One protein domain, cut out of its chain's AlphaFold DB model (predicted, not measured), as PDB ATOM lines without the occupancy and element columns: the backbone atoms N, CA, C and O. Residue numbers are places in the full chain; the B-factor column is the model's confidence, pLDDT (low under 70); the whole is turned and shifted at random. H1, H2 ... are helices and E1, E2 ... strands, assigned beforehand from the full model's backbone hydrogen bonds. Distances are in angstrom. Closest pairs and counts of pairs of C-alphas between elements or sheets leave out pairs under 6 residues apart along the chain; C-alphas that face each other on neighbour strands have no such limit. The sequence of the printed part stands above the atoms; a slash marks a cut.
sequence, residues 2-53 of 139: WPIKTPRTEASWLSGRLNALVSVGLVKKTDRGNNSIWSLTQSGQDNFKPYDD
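Overview. This is residues 2 to 53 of the 139 residues of the protein "CarH" of Dickeya aquatica (UniProt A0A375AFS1). A small antiparallel sheet, in the order E1, E3, E2, has helix H1 slantwise over one face, making two layers; short H2 sits at one end of the sheet. The 52 printed residues hold two named helices and three named strands, in the order E1, H1, E2, E3, H2, mixed in class. The whole is compact, radius of gyration of the C-alphas 10.8 A, spanning 29 by 21 by 20 A.

Arrangement. E1, residues 4 to 7, is antiparallel to E3, residues 35 to 40; N 4 and O 38 are 2.9 A apart, within hydrogen-bond range. H1, residues 13 to 23, is on the sheet at a height of 9.0 A, over E3 and E2, residues 27 to 32, and only just not over E1, on which 2 of its C-alphas fall. The closest C-alphas of H1 and E2 are those of Leu 21 and Val 27, 5.3 A. E1, H1 and E2 form a split strand-helix-strand unit, its two strands running the same way with E3 between, with a right-handed crossover. E2 and E3 form a hairpin, N 30 and O 37 being 2.8 A apart. H2, residues 42 to 47, only grazes the sheet. In H1 and H2 every O i to N i+4 pair is within hydrogen-bond range.

Along the chain. E1 begins at C-alpha 4 (140.550, 71.369, 157.140). From first to last C-alpha H1 measures 15.4 A, E2 16.0 A and E3 16.7 A. H2 ends at C-alpha 47 (148.140, 71.319, 172.046).

Size, cuts and confidence. The C-alphas farthest apart, of Gly 33 and Asp 52, are 29.9 A apart. The printed part has no cut, its four links are tight, and residue 51 is under pLDDT 70.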
ATOM      1  N   TRP A   2     142.649  66.951 160.675       89.06
ATOM      2  CA  TRP A   2     143.422  68.049 160.078       89.06
ATOM      3  C   TRP A   2     144.222  67.531 158.871       89.06
ATOM      4  O   TRP A   2     144.651  66.378 158.909       89.06
ATOM      5  N   PRO A   3     144.457  68.342 157.821       93.00
ATOM      6  CA  PRO A   3     144.005  69.725 157.631       93.00
ATOM      7  C   PRO A   3     142.509  69.841 157.289       93.00
ATOM      8  O   PRO A   3     141.890  68.889 156.824       93.00
ATOM      9  N   ILE A   4     141.942  71.035 157.484       91.88
ATOM     10  CA  ILE A   4     140.550  71.369 157.140       91.88
ATOM     11  C   ILE A   4     140.540  72.205 155.858       91.88
ATOM     12  O   ILE A   4     141.387  73.078 155.671       91.88
ATOM     13  N   LYS A   5     139.577  71.963 154.965       93.00
ATOM     14  CA  LYS A   5     139.388  72.729 153.727       93.00
ATOM     15  C   LYS A   5     138.003  73.367 153.724       93.00
ATOM     16  O   LYS A   5     137.016  72.663 153.903       93.00
ATOM     17  N   THR A   6     137.934  74.670 153.479       92.44
ATOM     18  CA  THR A   6     136.672  75.419 153.360       92.44
ATOM     19  C   THR A   6     136.666  76.263 152.084       92.44
ATOM     20  O   THR A   6     137.744  76.610 151.587       92.44
ATOM     21  N   PRO A   7     135.496  76.636 151.535       92.00
ATOM     22  CA  PRO A   7     135.421  77.685 150.523       92.00
ATOM     23  C   PRO A   7     136.057  78.987 151.033       92.00
ATOM     24  O   PRO A   7     136.032  79.291 152.226       92.00
ATOM     25  N   ARG A   8     136.656  79.779 150.144       84.44
ATOM     26  CA  ARG A   8     137.336  81.028 150.533       84.44
ATOM     27  C   ARG A   8     136.369  82.110 151.018       84.44
ATOM     28  O   ARG A   8     136.731  82.897 151.884       84.44
ATOM     29  N   THR A   9     135.156  82.122 150.479       83.12
ATOM     30  CA  THR A   9     134.073  83.054 150.831       83.12
ATOM     31  C   THR A   9     133.218  82.560 152.001       83.12
ATOM     32  O   THR A   9     132.165  83.125 152.272       83.12
ATOM     33  N   GLU A  10     133.641  81.490 152.677       80.50
ATOM     34  CA  GLU A  10     132.906  80.881 153.780       80.50
ATOM     35  C   GLU A  10     132.917  81.795 155.017       80.50
ATOM     36  O   GLU A  10     133.938  81.909 155.699       80.50
ATOM     37  N   ALA A  11     131.774  82.411 155.326       75.44
ATOM     38  CA  ALA A  11     131.568  83.254 156.508       75.44
ATOM     39  C   ALA A  11     130.867  82.515 157.668       75.44
ATOM     40  O   ALA A  11     130.214  83.142 158.498       75.44
ATOM     41  N   SER A  12     130.960  81.182 157.731       84.06
ATOM     42  CA  SER A  12     130.316  80.411 158.798       84.06
ATOM     43  C   SER A  12     131.030  80.520 160.140       84.06
ATOM     44  O   SER A  12     132.198  80.904 160.252       84.06
ATOM     45  N   TRP A  13     130.318  80.076 161.176       85.19
ATOM     46  CA  TRP A  13     130.848  79.869 162.519       85.19
ATOM     47  C   TRP A  13     132.156  79.057 162.536       85.19
ATOM     48  O   TRP A  13     133.073  79.383 163.291       85.19
ATOM     49  N   LEU A  14     132.296  78.061 161.651       89.38
ATOM     50  CA  LEU A  14     133.529  77.280 161.523       89.38
ATOM     51  C   LEU A  14     134.718  78.162 161.110       89.38
ATOM     52  O   LEU A  14     135.777  78.083 161.731       89.38
ATOM     53  N   SER A  15     134.550  79.033 160.110       88.69
ATOM     54  CA  SER A  15     135.587  79.999 159.720       88.69
ATOM     55  C   SER A  15     135.932  80.953 160.866       88.69
ATOM     56  O   SER A  15     137.102  81.289 161.042       88.69
ATOM     57  N   GLY A  16     134.951  81.358 161.678       91.44
ATOM     58  CA  GLY A  16     135.178  82.147 162.894       91.44
ATOM     59  C   GLY A  16     136.108  81.439 163.884       91.44
ATOM     60  O   GLY A  16     137.151  81.987 164.247       91.44
ATOM     61  N   ARG A  17     135.798  80.185 164.242       93.62
ATOM     62  CA  ARG A  17     136.643  79.356 165.128       93.62
ATOM     63  C   ARG A  17     138.046  79.143 164.574       93.62
ATOM     64  O   ARG A  17     139.024  79.283 165.303       93.62
ATOM     65  N   LEU A  18     138.165  78.853 163.281       94.56
ATOM     66  CA  LEU A  18     139.463  78.646 162.639       94.56
ATOM     67  C   LEU A  18     140.310  79.924 162.621       94.56
ATOM     68  O   LEU A  18     141.514  79.853 162.855       94.56
ATOM     69  N   ASN A  19     139.703  81.093 162.406       95.19
ATOM     70  CA  ASN A  19     140.414  82.371 162.480       95.19
ATOM     71  C   ASN A  19     140.864  82.709 163.908       95.19
ATOM     72  O   ASN A  19     141.973  83.212 164.074       95.19
ATOM     73  N   ALA A  20     140.067  82.393 164.932       95.81
ATOM     74  CA  ALA A  20     140.491  82.555 166.323       95.81
ATOM     75  C   ALA A  20     141.721  81.685 166.641       95.81
ATOM     76  O   ALA A  20     142.677  82.145 167.256       95.81
ATOM     77  N   LEU A  21     141.768  80.449 166.136       96.19
ATOM     78  CA  LEU A  21     142.948  79.585 166.271       96.19
ATOM     79  C   LEU A  21     144.169  80.105 165.494       96.19
ATOM     80  O   LEU A  21     145.309  79.873 165.904       96.19
ATOM     81  N   VAL A  22     143.952  80.810 164.380       96.62
ATOM     82  CA  VAL A  22     145.023  81.504 163.646       96.62
ATOM     83  C   VAL A  22     145.554  82.693 164.445       96.62
ATOM     84  O   VAL A  22     146.770  82.881 164.483       96.62
ATOM     85  N   SER A  23     144.693  83.471 165.111       96.50
ATOM     86  CA  SER A  23     145.118  84.672 165.851       96.50
ATOM     87  C   SER A  23     146.037  84.358 167.035       96.50
ATOM     88  O   SER A  23     146.847  85.199 167.421       96.50
ATOM     89  N   VAL A  24     145.981  83.128 167.554       96.44
ATOM     90  CA  VAL A  24     146.883  82.625 168.604       96.44
ATOM     91  C   VAL A  24     147.976  81.680 168.091       96.44
ATOM     92  O   VAL A  24     148.699  81.074 168.878       96.44
ATOM     93  N   GLY A  25     148.115  81.535 166.771       96.56
ATOM     94  CA  GLY A  25     149.204  80.775 166.155       96.56
ATOM     95  C   GLY A  25     149.104  79.251 166.281       96.56
ATOM     96  O   GLY A  25     150.089  78.565 166.007       96.56
ATOM     97  N   LEU A  26     147.948  78.697 166.656       96.50
ATOM     98  CA  LEU A  26     147.713  77.245 166.681       96.50
ATOM     99  C   LEU A  26     147.403  76.691 165.287       96.50
ATOM    100  O   LEU A  26     147.725  75.548 164.965       96.50
ATOM    101  N   VAL A  27     146.797  77.511 164.431       97.00
ATOM    102  CA  VAL A  27     146.437  77.144 163.060       97.00
ATOM    103  C   VAL A  27     147.080  78.116 162.081       97.00
ATOM    104  O   VAL A  27     147.240  79.302 162.350       97.00
ATOM    105  N   LYS A  28     147.434  77.612 160.903       97.25
ATOM    106  CA  LYS A  28     147.823  78.404 159.740       97.25
ATOM    107  C   LYS A  28     146.765  78.272 158.653       97.25
ATOM    108  O   LYS A  28     146.382  77.158 158.289       97.25
ATOM    109  N   LYS A  29     146.364  79.407 158.081       95.88
ATOM    110  CA  LYS A  29     145.528  79.482 156.878       95.88
ATOM    111  C   LYS A  29     146.400  79.624 155.630       95.88
ATOM    112  O   LYS A  29     147.335  80.418 155.610       95.88
ATOM    113  N   THR A  30     146.098  78.858 154.588       95.31
ATOM    114  CA  THR A  30     146.714  78.972 153.259       95.31
ATOM    115  C   THR A  30     145.624  78.948 152.194       95.31
ATOM    116  O   THR A  30     144.933  77.941 152.044       95.31
ATOM    117  N   ASP A  31     145.487  80.027 151.432       93.62
ATOM    118  CA  ASP A  31     144.508  80.103 150.343       93.62
ATOM    119  C   ASP A  31     145.036  79.363 149.099       93.62
ATOM    120  O   ASP A  31     146.182  79.545 148.683       93.62
ATOM    121  N   ARG A  32     144.200  78.511 148.494       91.38
ATOM    122  CA  ARG A  32     144.475  77.804 147.231       91.38
ATOM    123  C   ARG A  32     143.257  77.857 146.313       91.38
ATOM    124  O   ARG A  32     142.286  77.115 146.496       91.38
ATOM    125  N   GLY A  33     143.328  78.724 145.305       90.75
ATOM    126  CA  GLY A  33     142.209  78.995 144.404       90.75
ATOM    127  C   GLY A  33     140.984  79.473 145.187       90.75
ATOM    128  O   GLY A  33     141.082  80.381 146.010       90.75
ATOM    129  N   ASN A  34     139.846  78.809 144.984       92.00
ATOM    130  CA  ASN A  34     138.584  79.150 145.652       92.00
ATOM    131  C   ASN A  34     138.443  78.565 147.068       92.00
ATOM    132  O   ASN A  34     137.357  78.621 147.640       92.00
ATOM    133  N   ASN A  35     139.507  77.995 147.641       93.62
ATOM    134  CA  ASN A  35     139.466  77.350 148.953       93.62
ATOM    135  C   ASN A  35     140.508  77.925 149.914       93.62
ATOM    136  O   ASN A  35     141.589  78.333 149.495       93.62
ATOM    137  N   SER A  36     140.206  77.861 151.207       94.88
ATOM    138  CA  SER A  36     141.164  78.024 152.300       94.88
ATOM    139  C   SER A  36     141.529  76.648 152.858       94.88
ATOM    140  O   SER A  36     140.649  75.819 153.093       94.88
ATOM    141  N   ILE A  37     142.820  76.403 153.069       95.38
ATOM    142  CA  ILE A  37     143.341  75.210 153.742       95.38
ATOM    143  C   ILE A  37     143.872  75.630 155.107       95.38
ATOM    144  O   ILE A  37     144.733  76.504 155.203       95.38
ATOM    145  N   TRP A  38     143.380  74.982 156.152       95.88
ATOM    146  CA  TRP A  38     143.699  75.254 157.545       95.88
ATOM    147  C   TRP A  38     144.482  74.073 158.107       95.88
ATOM    148  O   TRP A  38     144.022  72.934 158.049       95.88
ATOM    149  N   SER A  39     145.691  74.318 158.596       96.50
ATOM    150  CA  SER A  39     146.596  73.275 159.100       96.50
ATOM    151  C   SER A  39     147.115  73.649 160.477       96.50
ATOM    152  O   SER A  39     147.339  74.829 160.739       96.50
ATOM    153  N   LEU A  40     147.336  72.657 161.339       96.31
ATOM    154  CA  LEU A  40     147.980  72.887 162.630       96.31
ATOM    155  C   LEU A  40     149.416  73.385 162.420       96.31
ATOM    156  O   LEU A  40     150.147  72.860 161.575       96.31
ATOM    157  N   THR A  41     149.817  74.387 163.196       96.81
ATOM    158  CA  THR A  41     151.235  74.729 163.385       96.81
ATOM    159  C   THR A  41     151.893  73.700 164.310       96.81
ATOM    160  O   THR A  41     151.212  72.808 164.811       96.81
ATOM    161  N   GLN A  42     153.199  73.820 164.584       95.44
ATOM    162  CA  GLN A  42     153.839  72.965 165.591       95.44
ATOM    163  C   GLN A  42     153.173  73.126 166.965       95.44
ATOM    164  O   GLN A  42     152.723  72.146 167.543       95.44
ATOM    165  N   SER A  43     152.977  74.372 167.412       94.56
ATOM    166  CA  SER A  43     152.228  74.671 168.642       94.56
ATOM    167  C   SER A  43     150.809  74.091 168.599       94.56
ATOM    168  O   SER A  43     150.328  73.518 169.573       94.56
ATOM    169  N   GLY A  44     150.147  74.176 167.439       94.88
ATOM    170  CA  GLY A  44     148.853  73.544 167.219       94.88
ATOM    171  C   GLY A  44     148.871  72.035 167.450       94.88
ATOM    172  O   GLY A  44     147.978  71.518 168.105       94.88
ATOM    173  N   GLN A  45     149.881  71.336 166.937       93.69
ATOM    174  CA  GLN A  45     150.042  69.890 167.116       93.69
ATOM    175  C   GLN A  45     150.316  69.525 168.575       93.69
ATOM    176  O   GLN A  45     149.712  68.583 169.077       93.69
ATOM    177  N   ASP A  46     151.151  70.303 169.262       92.00
ATOM    178  CA  ASP A  46     151.515  70.052 170.661       92.00
ATOM    179  C   ASP A  46     150.311  70.208 171.613       92.00
ATOM    180  O   ASP A  46     150.254  69.574 172.665       92.00
ATOM    181  N   ASN A  47     149.333  71.044 171.242       91.56
ATOM    182  CA  ASN A  47     148.140  71.319 172.046       91.56
ATOM    183  C   ASN A  47     146.890  70.550 171.581       91.56
ATOM    184  O   ASN A  47     145.898  70.515 172.312       91.56
ATOM    185  N   PHE A  48     146.895  69.967 170.383       91.88
ATOM    186  CA  PHE A  48     145.739  69.269 169.821       91.88
ATOM    187  C   PHE A  48     145.706  67.810 170.274       91.88
ATOM    188  O   PHE A  48     146.672  67.069 170.083       91.88
ATOM    189  N   LYS A  49     144.570  67.362 170.819       86.31
ATOM    190  CA  LYS A  49     144.355  65.946 171.125       86.31
ATOM    191  C   LYS A  49     143.559  65.277 170.003       86.31
ATOM    192  O   LYS A  49     142.449  65.713 169.699       86.31
ATOM    193  N   PRO A  50     144.098  64.222 169.359       74.19
ATOM    194  CA  PRO A  50     143.357  63.477 168.349       74.19
ATOM    195  C   PRO A  50     142.007  62.997 168.894       74.19
ATOM    196  O   PRO A  50     141.964  62.413 169.969       74.19
ATOM    197  N   TYR A  51     140.939  63.216 168.119       66.31
ATOM    198  CA  TYR A  51     139.541  62.864 168.432       66.31
ATOM    199  C   TYR A  51     138.828  63.719 169.491       66.31
ATOM    200  O   TYR A  51     137.617  63.575 169.624       66.31
ATOM    201  N   ASP A  52     139.533  64.658 170.124       73.88
ATOM    202  CA  ASP A  52     138.952  65.702 170.972       73.88
ATOM    203  C   ASP A  52     139.072  67.076 170.264       73.88
ATOM    204  O   ASP A  52     138.835  67.208 169.058       73.88
ATOM    205  N   ASP A  53     139.464  68.103 171.016       83.19
ATOM    206  CA  ASP A  53     139.782  69.460 170.577       83.19
ATOM    207  C   ASP A  53     141.185  69.847 171.112       83.19
ATOM    208  O   ASP A  53     141.992  68.994 171.505       83.19
TER     209      ASP A  53